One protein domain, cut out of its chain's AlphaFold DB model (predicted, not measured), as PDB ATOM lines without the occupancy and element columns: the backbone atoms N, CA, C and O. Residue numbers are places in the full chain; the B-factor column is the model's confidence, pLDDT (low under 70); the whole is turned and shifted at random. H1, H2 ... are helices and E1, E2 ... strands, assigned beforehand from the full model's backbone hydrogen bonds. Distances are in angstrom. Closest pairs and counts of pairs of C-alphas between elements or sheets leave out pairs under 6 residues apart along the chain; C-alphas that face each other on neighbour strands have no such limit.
ATOM      1  N   SER A   2      20.177 -36.699  54.571       51.22
ATOM      2  CA  SER A   2      21.445 -36.917  55.294       51.22
ATOM      3  C   SER A   2      21.618 -38.346  55.825       51.22
ATOM      4  O   SER A   2      22.670 -38.679  56.357       51.22
ATOM      5  N   ASP A   3      20.612 -39.210  55.661       54.09
ATOM      6  CA  ASP A   3      20.563 -40.514  56.339       54.09
ATOM      7  C   ASP A   3      21.352 -41.622  55.624       54.09
ATOM      8  O   ASP A   3      21.506 -42.716  56.161       54.09
ATOM      9  N   HIS A   4      21.872 -41.351  54.422       55.16
ATOM     10  CA  HIS A   4      22.665 -42.310  53.643       55.16
ATOM     11  C   HIS A   4      24.172 -42.249  53.923       55.16
ATOM     12  O   HIS A   4      24.880 -43.179  53.556       55.16
ATOM     13  N   TYR A   5      24.653 -41.198  54.596       58.78
ATOM     14  CA  TYR A   5      26.088 -40.976  54.837       58.78
ATOM     15  C   TYR A   5      26.479 -41.080  56.315       58.78
ATOM     16  O   TYR A   5      27.652 -40.973  56.660       58.78
ATOM     17  N   SER A   6      25.508 -41.294  57.207       60.09
ATOM     18  CA  SER A   6      25.767 -41.473  58.633       60.09
ATOM     19  C   SER A   6      25.906 -42.965  58.937       60.09
ATOM     20  O   SER A   6      24.922 -43.669  59.174       60.09
ATOM     21  N   GLY A   7      27.143 -43.465  58.866       63.12
ATOM     22  CA  GLY A   7      27.474 -44.830  59.268       63.12
ATOM     23  C   GLY A   7      27.055 -45.076  60.713       63.12
ATOM     24  O   GLY A   7      27.399 -44.306  61.608       63.12
ATOM     25  N   ASN A   8      26.304 -46.147  60.954       72.94
ATOM     26  CA  ASN A   8      25.917 -46.559  62.300       72.94
ATOM     27  C   ASN A   8      26.300 -48.025  62.523       72.94
ATOM     28  O   ASN A   8      26.576 -48.755  61.574       72.94
ATOM     29  N   SER A   9      26.294 -48.485  63.775       69.44
ATOM     30  CA  SER A   9      26.685 -49.865  64.107       69.44
ATOM     31  C   SER A   9      25.854 -50.949  63.397       69.44
ATOM     32  O   SER A   9      26.301 -52.089  63.337       69.44
ATOM     33  N   ALA A  10      24.662 -50.628  62.882       72.94
ATOM     34  CA  ALA A  10      23.810 -51.547  62.125       72.94
ATOM     35  C   ALA A  10      24.023 -51.462  60.597       72.94
ATOM     36  O   ALA A  10      23.552 -52.334  59.870       72.94
ATOM     37  N   LYS A  11      24.713 -50.426  60.106       73.75
ATOM     38  CA  LYS A  11      25.070 -50.200  58.698       73.75
ATOM     39  C   LYS A  11      26.487 -49.611  58.635       73.75
ATOM     40  O   LYS A  11      26.623 -48.385  58.544       73.75
ATOM     41  N   PRO A  12      27.532 -50.450  58.760       74.06
ATOM     42  CA  PRO A  12      28.907 -49.983  58.642       74.06
ATOM     43  C   PRO A  12      29.141 -49.414  57.238       74.06
ATOM     44  O   PRO A  12      28.596 -49.921  56.259       74.06
ATOM     45  N   ILE A  13      29.934 -48.345  57.156       77.38
ATOM     46  CA  ILE A  13      30.347 -47.766  55.876       77.38
ATOM     47  C   ILE A  13      31.283 -48.768  55.206       77.38
ATOM     48  O   ILE A  13      32.308 -49.142  55.774       77.38
ATOM     49  N   ASP A  14      30.904 -49.211  54.014       77.00
ATOM     50  CA  ASP A  14      31.729 -50.071  53.180       77.00
ATOM     51  C   ASP A  14      32.745 -49.214  52.414       77.00
ATOM     52  O   ASP A  14      32.368 -48.311  51.666       77.00
ATOM     53  N   LEU A  15      34.030 -49.476  52.658       79.69
ATOM     54  CA  LEU A  15      35.172 -48.753  52.091       79.69
ATOM     55  C   LEU A  15      35.843 -49.518  50.940       79.69
ATOM     56  O   LEU A  15      36.936 -49.145  50.524       79.69
ATOM     57  N   THR A  16      35.236 -50.598  50.444       84.81
ATOM     58  CA  THR A  16      35.741 -51.289  49.252       84.81
ATOM     59  C   THR A  16      35.728 -50.365  48.033       84.81
ATOM     60  O   THR A  16      34.858 -49.502  47.896       84.81
ATOM     61  N   THR A  17      36.685 -50.565  47.121       83.62
ATOM     62  CA  THR A  17      36.812 -49.789  45.875       83.62
ATOM     63  C   THR A  17      35.520 -49.800  45.055       83.62
ATOM     64  O   THR A  17      35.093 -48.770  44.540       83.62
ATOM     65  N   ASP A  18      34.842 -50.947  44.997       82.75
ATOM     66  CA  ASP A  18      33.585 -51.107  44.260       82.75
ATOM     67  C   ASP A  18      32.433 -50.322  44.902       82.75
ATOM     68  O   ASP A  18      31.648 -49.668  44.208       82.75
ATOM     69  N   SER A  19      32.347 -50.330  46.237       83.38
ATOM     70  CA  SER A  19      31.345 -49.555  46.972       83.38
ATOM     71  C   SER A  19      31.571 -48.055  46.806       83.38
ATOM     72  O   SER A  19      30.627 -47.327  46.494       83.38
ATOM     73  N   GLN A  20      32.819 -47.593  46.905       83.94
ATOM     74  CA  GLN A  20      33.180 -46.195  46.668       83.94
ATOM     75  C   GLN A  20      32.812 -45.749  45.247       83.94
ATOM     76  O   GLN A  20      32.139 -44.733  45.085       83.94
ATOM     77  N   ASN A  21      33.138 -46.548  44.227       86.69
ATOM     78  CA  ASN A  21      32.765 -46.256  42.841       86.69
ATOM     79  C   ASN A  21      31.246 -46.171  42.658       86.69
ATOM     80  O   ASN A  21      30.744 -45.241  42.025       86.69
ATOM     81  N   SER A  22      30.487 -47.086  43.265       85.44
ATOM     82  CA  SER A  22      29.021 -47.042  43.210       85.44
ATOM     83  C   SER A  22      28.441 -45.794  43.895       85.44
ATOM     84  O   SER A  22      27.488 -45.194  43.391       85.44
ATOM     85  N   GLN A  23      29.047 -45.348  45.001       83.88
ATOM     86  CA  GLN A  23      28.664 -44.125  45.706       83.88
ATOM     87  C   GLN A  23      29.001 -42.875  44.889       83.88
ATOM     88  O   GLN A  23      28.188 -41.953  44.836       83.88
ATOM     89  N   ILE A  24      30.151 -42.841  44.214       86.69
ATOM     90  CA  ILE A  24      30.543 -41.748  43.312       86.69
ATOM     91  C   ILE A  24      29.554 -41.640  42.144       86.69
ATOM     92  O   ILE A  24      29.081 -40.550  41.830       86.69
ATOM     93  N   ILE A  25      29.163 -42.765  41.541       88.12
ATOM     94  CA  ILE A  25      28.171 -42.777  40.457       88.12
ATOM     95  C   ILE A  25      26.809 -42.297  40.972       88.12
ATOM     96  O   ILE A  25      26.216 -41.383  40.399       88.12
ATOM     97  N   GLY A  26      26.336 -42.853  42.093       88.94
ATOM     98  CA  GLY A  26      25.044 -42.484  42.675       88.94
ATOM     99  C   GLY A  26      24.976 -41.020  43.120       88.94
ATOM    100  O   GLY A  26      23.966 -40.349  42.907       88.94
ATOM    101  N   THR A  27      26.058 -40.492  43.699       88.19
ATOM    102  CA  THR A  27      26.167 -39.065  44.038       88.19
ATOM    103  C   THR A  27      26.225 -38.197  42.790       88.19
ATOM    104  O   THR A  27      25.527 -37.188  42.732       88.19
ATOM    105  N   GLY A  28      26.982 -38.597  41.768       90.50
ATOM    106  CA  GLY A  28      27.046 -37.902  40.487       90.50
ATOM    107  C   GLY A  28      25.677 -37.790  39.817       90.50
ATOM    108  O   GLY A  28      25.289 -36.707  39.379       90.50
ATOM    109  N   ASP A  29      24.904 -38.872  39.788       92.00
ATOM    110  CA  ASP A  29      23.555 -38.870  39.219       92.00
ATOM    111  C   ASP A  29      22.569 -38.035  40.048       92.00
ATOM    112  O   ASP A  29      21.740 -37.313  39.486       92.00
ATOM    113  N   LEU A  30      22.714 -38.030  41.377       91.19
ATOM    114  CA  LEU A  30      21.959 -37.129  42.249       91.19
ATOM    115  C   LEU A  30      22.307 -35.656  41.979       91.19
ATOM    116  O   LEU A  30      21.405 -34.825  41.886       91.19
ATOM    117  N   LEU A  31      23.586 -35.315  41.810       88.44
ATOM    118  CA  LEU A  31      24.021 -33.946  41.522       88.44
ATOM    119  C   LEU A  31      23.544 -33.471  40.144       88.44
ATOM    120  O   LEU A  31      23.119 -32.325  40.014       88.44
ATOM    121  N   LYS A  32      23.517 -34.353  39.136       90.12
ATOM    122  CA  LYS A  32      22.935 -34.054  37.813       90.12
ATOM    123  C   LYS A  32      21.439 -33.728  37.877       90.12
ATOM    124  O   LYS A  32      20.942 -33.024  37.004       90.12
ATOM    125  N   SER A  33      20.721 -34.223  38.889       91.50
ATOM    126  CA  SER A  33      19.295 -33.916  39.077       91.50
ATOM    127  C   SER A  33      19.037 -32.493  39.590       91.50
ATOM    128  O   SER A  33      17.909 -32.000  39.502       91.50
ATOM    129  N   VAL A  34      20.063 -31.813  40.116       90.50
ATOM    130  CA  VAL A  34      19.928 -30.453  40.640       90.50
ATOM    131  C   VAL A  34      19.801 -29.466  39.471       90.50
ATOM    132  O   VAL A  34      20.679 -29.417  38.608       90.50
ATOM    133  N   PRO A  35      18.736 -28.645  39.418       91.00
ATOM    134  CA  PRO A  35      18.543 -27.703  38.326       91.00
ATOM    135  C   PRO A  35      19.591 -26.588  38.375       91.00
ATOM    136  O   PRO A  35      19.623 -25.777  39.305       91.00
ATOM    137  N   MET A  36      20.420 -26.528  37.337       91.19
ATOM    138  CA  MET A  36      21.412 -25.474  37.147       91.19
ATOM    139  C   MET A  36      20.770 -24.248  36.498       91.19
ATOM    140  O   MET A  36      19.981 -24.371  35.560       91.19
ATOM    141  N   LYS A  37      21.121 -23.056  36.980       89.81
ATOM    142  CA  LYS A  37      20.703 -21.784  36.385       89.81
ATOM    143  C   LYS A  37      21.836 -21.229  35.535       89.81
ATOM    144  O   LYS A  37      22.993 -21.286  35.949       89.81
ATOM    145  N   ILE A  38      21.476 -20.693  34.374       92.62
ATOM    146  CA  ILE A  38      22.380 -19.959  33.489       92.62
ATOM    147  C   ILE A  38      21.865 -18.526  33.408       92.62
ATOM    148  O   ILE A  38      20.696 -18.319  33.080       92.62
ATOM    149  N   LEU A  39      22.712 -17.559  33.749       88.19
ATOM    150  CA  LEU A  39      22.400 -16.134  33.673       88.19
ATOM    151  C   LEU A  39      23.434 -15.473  32.762       88.19
ATOM    152  O   LEU A  39      24.626 -15.518  33.049       88.19
ATOM    153  N   HIS A  40      22.961 -14.900  31.659       90.62
ATOM    154  CA  HIS A  40      23.760 -14.123  30.719       90.62
ATOM    155  C   HIS A  40      23.045 -12.798  30.476       90.62
ATOM    156  O   HIS A  40      21.818 -12.770  30.348       90.62
ATOM    157  N   PHE A  41      23.823 -11.726  30.399       88.69
ATOM    158  CA  PHE A  41      23.345 -10.412  30.003       88.69
ATOM    159  C   PHE A  41      23.997 -10.033  28.674       88.69
ATOM    160  O   PHE A  41      25.069 -10.528  28.339       88.69
ATOM    161  N   GLN A  42      23.305  -9.222  27.879       90.25
ATOM    162  CA  GLN A  42      23.761  -8.855  26.536       90.25
ATOM    163  C   GLN A  42      24.960  -7.898  26.561       90.25
ATOM    164  O   GLN A  42      25.758  -7.906  25.630       90.25
ATOM    165  N   GLU A  43      25.028  -7.054  27.589       88.06
ATOM    166  CA  GLU A  43      26.059  -6.022  27.761       88.06
ATOM    167  C   GLU A  43      27.267  -6.547  28.550       88.06
ATOM    168  O   GLU A  43      28.379  -6.088  28.329       88.06
ATOM    169  N   ASP A  44      27.050  -7.566  29.387       89.50
ATOM    170  CA  ASP A  44      28.061  -8.144  30.268       89.50
ATOM    171  C   ASP A  44      29.108  -8.935  29.466       89.50
ATOM    172  O   ASP A  44      28.788  -9.913  28.783       89.50
ATOM    173  N   VAL A  45      30.369  -8.504  29.561       86.50
ATOM    174  CA  VAL A  45      31.521  -9.115  28.873       86.50
ATOM    175  C   VAL A  45      32.015 -10.405  29.537       86.50
ATOM    176  O   VAL A  45      32.855 -11.111  28.977       86.50
ATOM    177  N   ARG A  46      31.506 -10.736  30.727       88.19
ATOM    178  CA  ARG A  46      31.934 -11.901  31.503       88.19
ATOM    179  C   ARG A  46      31.327 -13.188  30.958       88.19
ATOM    180  O   ARG A  46      30.232 -13.187  30.384       88.19
ATOM    181  N   PRO A  47      31.970 -14.341  31.209       89.75
ATOM    182  CA  PRO A  47      31.332 -15.624  30.975       89.75
ATOM    183  C   PRO A  47      29.980 -15.718  31.706       89.75
ATOM    184  O   PRO A  47      29.879 -15.308  32.867       89.75
ATOM    185  N   PRO A  48      28.942 -16.303  31.078       91.69
ATOM    186  CA  PRO A  48      27.642 -16.463  31.714       91.69
ATOM    187  C   PRO A  48      27.756 -17.214  33.041       91.69
ATOM    188  O   PRO A  48      28.373 -18.283  33.114       91.69
ATOM    189  N   TYR A  49      27.096 -16.713  34.083       90.56
ATOM    190  CA  TYR A  49      27.023 -17.427  35.351       90.56
ATOM    191  C   TYR A  49      26.327 -18.774  35.140       90.56
ATOM    192  O   TYR A  49      25.209 -18.829  34.623       90.56
ATOM    193  N   ARG A  50      26.958 -19.858  35.601       94.12
ATOM    194  CA  ARG A  50      26.396 -21.212  35.598       94.12
ATOM    195  C   ARG A  50      26.498 -21.808  36.994       94.12
ATOM    196  O   ARG A  50      27.571 -22.215  37.424       94.12
ATOM    197  N   GLY A  51      25.375 -21.909  37.696       92.12
ATOM    198  CA  GLY A  51      25.407 -22.339  39.089       92.12
ATOM    199  C   GLY A  51      24.043 -22.527  39.734       92.12
ATOM    200  O   GLY A  51      22.993 -22.458  39.089       92.12
ATOM    201  N   THR A  52      24.070 -22.763  41.043       90.38
ATOM    202  CA  THR A  52      22.887 -22.707  41.903       90.38
ATOM    203  C   THR A  52      23.036 -21.544  42.877       90.38
ATOM    204  O   THR A  52      24.134 -21.236  43.334       90.38
ATOM    205  N   TYR A  53      21.923 -20.888  43.198       82.06
ATOM    206  CA  TYR A  53      21.896 -19.780  44.148       82.06
ATOM    207  C   TYR A  53      20.977 -20.136  45.315       82.06
ATOM    208  O   TYR A  53      19.801 -20.448  45.103       82.06
ATOM    209  N   THR A  54      21.511 -20.103  46.536       80.31
ATOM    210  CA  THR A  54      20.838 -20.569  47.762       80.31
ATOM    211  C   THR A  54      20.321 -19.438  48.660       80.31
ATOM    212  O   THR A  54      19.793 -19.707  49.741       80.31
ATOM    213  N   GLY A  55      20.394 -18.177  48.223       81.62
ATOM    214  CA  GLY A  55      19.888 -17.042  48.996       81.62
ATOM    215  C   GLY A  55      18.363 -17.055  49.120       81.62
ATOM    216  O   GLY A  55      17.632 -17.108  48.127       81.62
ATOM    217  N   ARG A  56      17.865 -17.005  50.362       84.56
ATOM    218  CA  ARG A  56      16.429 -16.896  50.651       84.56
ATOM    219  C   ARG A  56      16.017 -15.420  50.696       84.56
ATOM    220  O   ARG A  56      16.511 -14.703  51.562       84.56
ATOM    221  N   PRO A  57      15.108 -14.964  49.816       87.00
ATOM    222  CA  PRO A  57      14.642 -13.581  49.832       87.00
ATOM    223  C   PRO A  57      13.837 -13.283  51.095       87.00
ATOM    224  O   PRO A  57      13.028 -14.108  51.532       87.00
ATOM    225  N   VAL A  58      13.991 -12.069  51.625       87.12
ATOM    226  CA  VAL A  58      13.366 -11.641  52.889       87.12
ATOM    227  C   VAL A  58      11.836 -11.670  52.806       87.12
ATOM    228  O   VAL A  58      11.163 -12.042  53.764       87.12
ATOM    229  N   SER A  59      11.256 -11.332  51.650       85.19
ATOM    230  CA  SER A  59       9.796 -11.290  51.473       85.19
ATOM    231  C   SER A  59       9.170 -12.550  50.869       85.19
ATOM    232  O   SER A  59       7.958 -12.583  50.618       85.19
ATOM    233  N   GLY A  60       9.986 -13.579  50.637       87.56
ATOM    234  CA  GLY A  60       9.576 -14.838  50.030       87.56
ATOM    235  C   GLY A  60       9.760 -14.894  48.510       87.56
ATOM    236  O   GLY A  60       9.587 -13.923  47.771       87.56
ATOM    237  N   VAL A  61      10.074 -16.101  48.031       85.38
ATOM    238  CA  VAL A  61      10.439 -16.387  46.631       85.38
ATOM    239  C   VAL A  61       9.364 -15.975  45.625       85.38
ATOM    240  O   VAL A  61       9.671 -15.481  44.547       85.38
ATOM    241  N   SER A  62       8.089 -16.112  45.997       87.25
ATOM    242  CA  SER A  62       6.946 -15.837  45.118       87.25
ATOM    243  C   SER A  62       6.778 -14.348  44.792       87.25
ATOM    244  O   SER A  62       6.246 -13.995  43.740       87.25
ATOM    245  N   ARG A  63       7.205 -13.468  45.703       85.56
ATOM    246  CA  ARG A  63       7.135 -12.015  45.519       85.56
ATOM    247  C   ARG A  63       8.302 -11.498  44.690       85.56
ATOM    248  O   ARG A  63       8.078 -10.655  43.829       85.56
ATOM    249  N   LEU A  64       9.502 -12.030  44.911       84.50
ATOM    250  CA  LEU A  64      10.666 -11.727  44.081       84.50
ATOM    251  C   LEU A  64      10.466 -12.212  42.637       84.50
ATOM    252  O   LEU A  64      10.701 -11.465  41.699       84.50
ATOM    253  N   ALA A  65       9.921 -13.419  42.446       84.19
ATOM    254  CA  ALA A  65       9.675 -13.978  41.113       84.19
ATOM    255  C   ALA A  65       8.667 -13.177  40.264       84.19
ATOM    256  O   ALA A  65       8.663 -13.304  39.045       84.19
ATOM    257  N   ARG A  66       7.798 -12.369  40.890       89.12
ATOM    258  CA  ARG A  66       6.823 -11.515  40.187       89.12
ATOM    259  C   ARG A  66       7.313 -10.087  39.954       89.12
ATOM    260  O   ARG A  66       6.673  -9.364  39.199       89.12
ATOM    261  N   ASN A  67       8.392  -9.671  40.613       87.88
ATOM    262  CA  ASN A  67       8.951  -8.333  40.474       87.88
ATOM    263  C   ASN A  67      10.483  -8.418  40.342       87.88
ATOM    264  O   ASN A  67      11.176  -8.448  41.361       87.88
ATOM    265  N   PRO A  68      11.010  -8.476  39.105       81.00
ATOM    266  CA  PRO A  68      12.421  -8.755  38.853       81.00
ATOM    267  C   PRO A  68      13.367  -7.616  39.257       81.00
ATOM    268  O   PRO A  68      14.545  -7.869  39.464       81.00
ATOM    269  N   THR A  69      12.880  -6.382  39.422       85.50
ATOM    270  CA  THR A  69      13.709  -5.235  39.851       85.50
ATOM    271  C   THR A  69      13.837  -5.128  41.370       85.50
ATOM    272  O   THR A  69      14.389  -4.165  41.904       85.50
ATOM    273  N   ARG A  70      13.289  -6.099  42.103       87.06
ATOM    274  CA  ARG A  70      13.199  -6.046  43.554       87.06
ATOM    275  C   ARG A  70      14.495  -6.518  44.226       87.06
ATOM    276  O   ARG A  70      14.940  -7.644  44.024       87.06
ATOM    277  N   ARG A  71      15.046  -5.671  45.100       89.06
ATOM    278  CA  ARG A  71      16.333  -5.860  45.795       89.06
ATOM    279  C   ARG A  71      16.142  -6.531  47.158       89.06
ATOM    280  O   ARG A  71      16.210  -5.899  48.203       89.06
ATOM    281  N   ASP A  72      15.777  -7.806  47.118       86.19
ATOM    282  CA  ASP A  72      15.164  -8.527  48.244       86.19
ATOM    283  C   ASP A  72      16.025  -9.663  48.819       86.19
ATOM    284  O   ASP A  72      15.617 -10.331  49.780       86.19
ATOM    285  N   LEU A  73      17.182  -9.922  48.203       87.75
ATOM    286  CA  LEU A  73      18.156 -10.892  48.687       87.75
ATOM    287  C   LEU A  73      18.981 -10.259  49.815       87.75
ATOM    288  O   LEU A  73      19.561  -9.189  49.623       87.75
ATOM    289  N   PRO A  74      19.058 -10.900  50.992       85.69
ATOM    290  CA  PRO A  74      19.915 -10.423  52.066       85.69
ATOM    291  C   PRO A  74      21.389 -10.535  51.659       85.69
ATOM    292  O   PRO A  74      21.767 -11.455  50.932       85.69
ATOM    293  N   HIS A  75      22.216  -9.609  52.149       82.88
ATOM    294  CA  HIS A  75      23.668  -9.577  51.906       82.88
ATOM    295  C   HIS A  75      24.070  -9.544  50.422       82.88
ATOM    296  O   HIS A  75      25.181  -9.930  50.080       82.88
ATOM    297  N   THR A  76      23.167  -9.113  49.538       86.00
ATOM    298  CA  THR A  76      23.463  -8.888  48.122       86.00
ATOM    299  C   THR A  76      23.456  -7.390  47.876       86.00
ATOM    300  O   THR A  76      22.415  -6.747  48.021       86.00
ATOM    301  N   ASP A  77      24.617  -6.841  47.549       87.69
ATOM    302  CA  ASP A  77      24.740  -5.458  47.110       87.69
ATOM    303  C   ASP A  77      24.451  -5.403  45.607       87.69
ATOM    304  O   ASP A  77      25.174  -6.012  44.824       87.69
ATOM    305  N   TYR A  78      23.365  -4.737  45.205       85.88
ATOM    306  CA  TYR A  78      23.048  -4.579  43.781       85.88
ATOM    307  C   TYR A  78      23.562  -3.247  43.213       85.88
ATOM    308  O   TYR A  78      23.308  -2.972  42.046       85.88
ATOM    309  N   ASP A  79      24.163  -2.370  44.030       89.31
ATOM    310  CA  ASP A  79      24.813  -1.142  43.546       89.31
ATOM    311  C   ASP A  79      26.283  -1.404  43.191       89.31
ATOM    312  O   ASP A  79      26.895  -0.607  42.484       89.31
TER     313      ASP A  79
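This is residues 2 to 79 of the 331 residues of an uncharacterized protein of Rhynchosporium secalis (UniProt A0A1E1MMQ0). This model has little regular structure: helix H1 is a free-standing arm leading to a small hairpin, E1 and E2, beyond which a loop-built end holds the short H2. Residues 2 to 16, before H1, turn away from it and fold back. The 78 printed residues, 26 of them in named elements, run H1, E1, E2, H2, mixed in class, with an antiparallel sheet E1 - E2. The whole is extended, radius of gyration of the C-alphas 19.7 A, spanning 52 by 30 by 20 A.

In H1, residues 17 to 32, every O i to N i+4 pair is within hydrogen-bond range; H2, residues 61 to 64, is too short for one. E1, residues 37 to 39, and E2, residues 49 to 51, form an antiparallel hairpin at 169 degrees, with N 37 and O 51 2.9 A apart, within hydrogen-bond range. H1 is apart from E2 and H2.

H1 runs 22.5 A from C-alpha 17 at (36.812, -49.789, 45.875); E1 runs 6.5 A, E2 6.4 A, and H2 5.3 A to C-alpha 64 at (10.666, -11.727, 44.081).

The C-alphas farthest apart, of Ala 10 and Glu 43, are 57.1 A apart. The printed part has no cut, and no link is long. Residues 2 to 7 and 9 have pLDDT under 70.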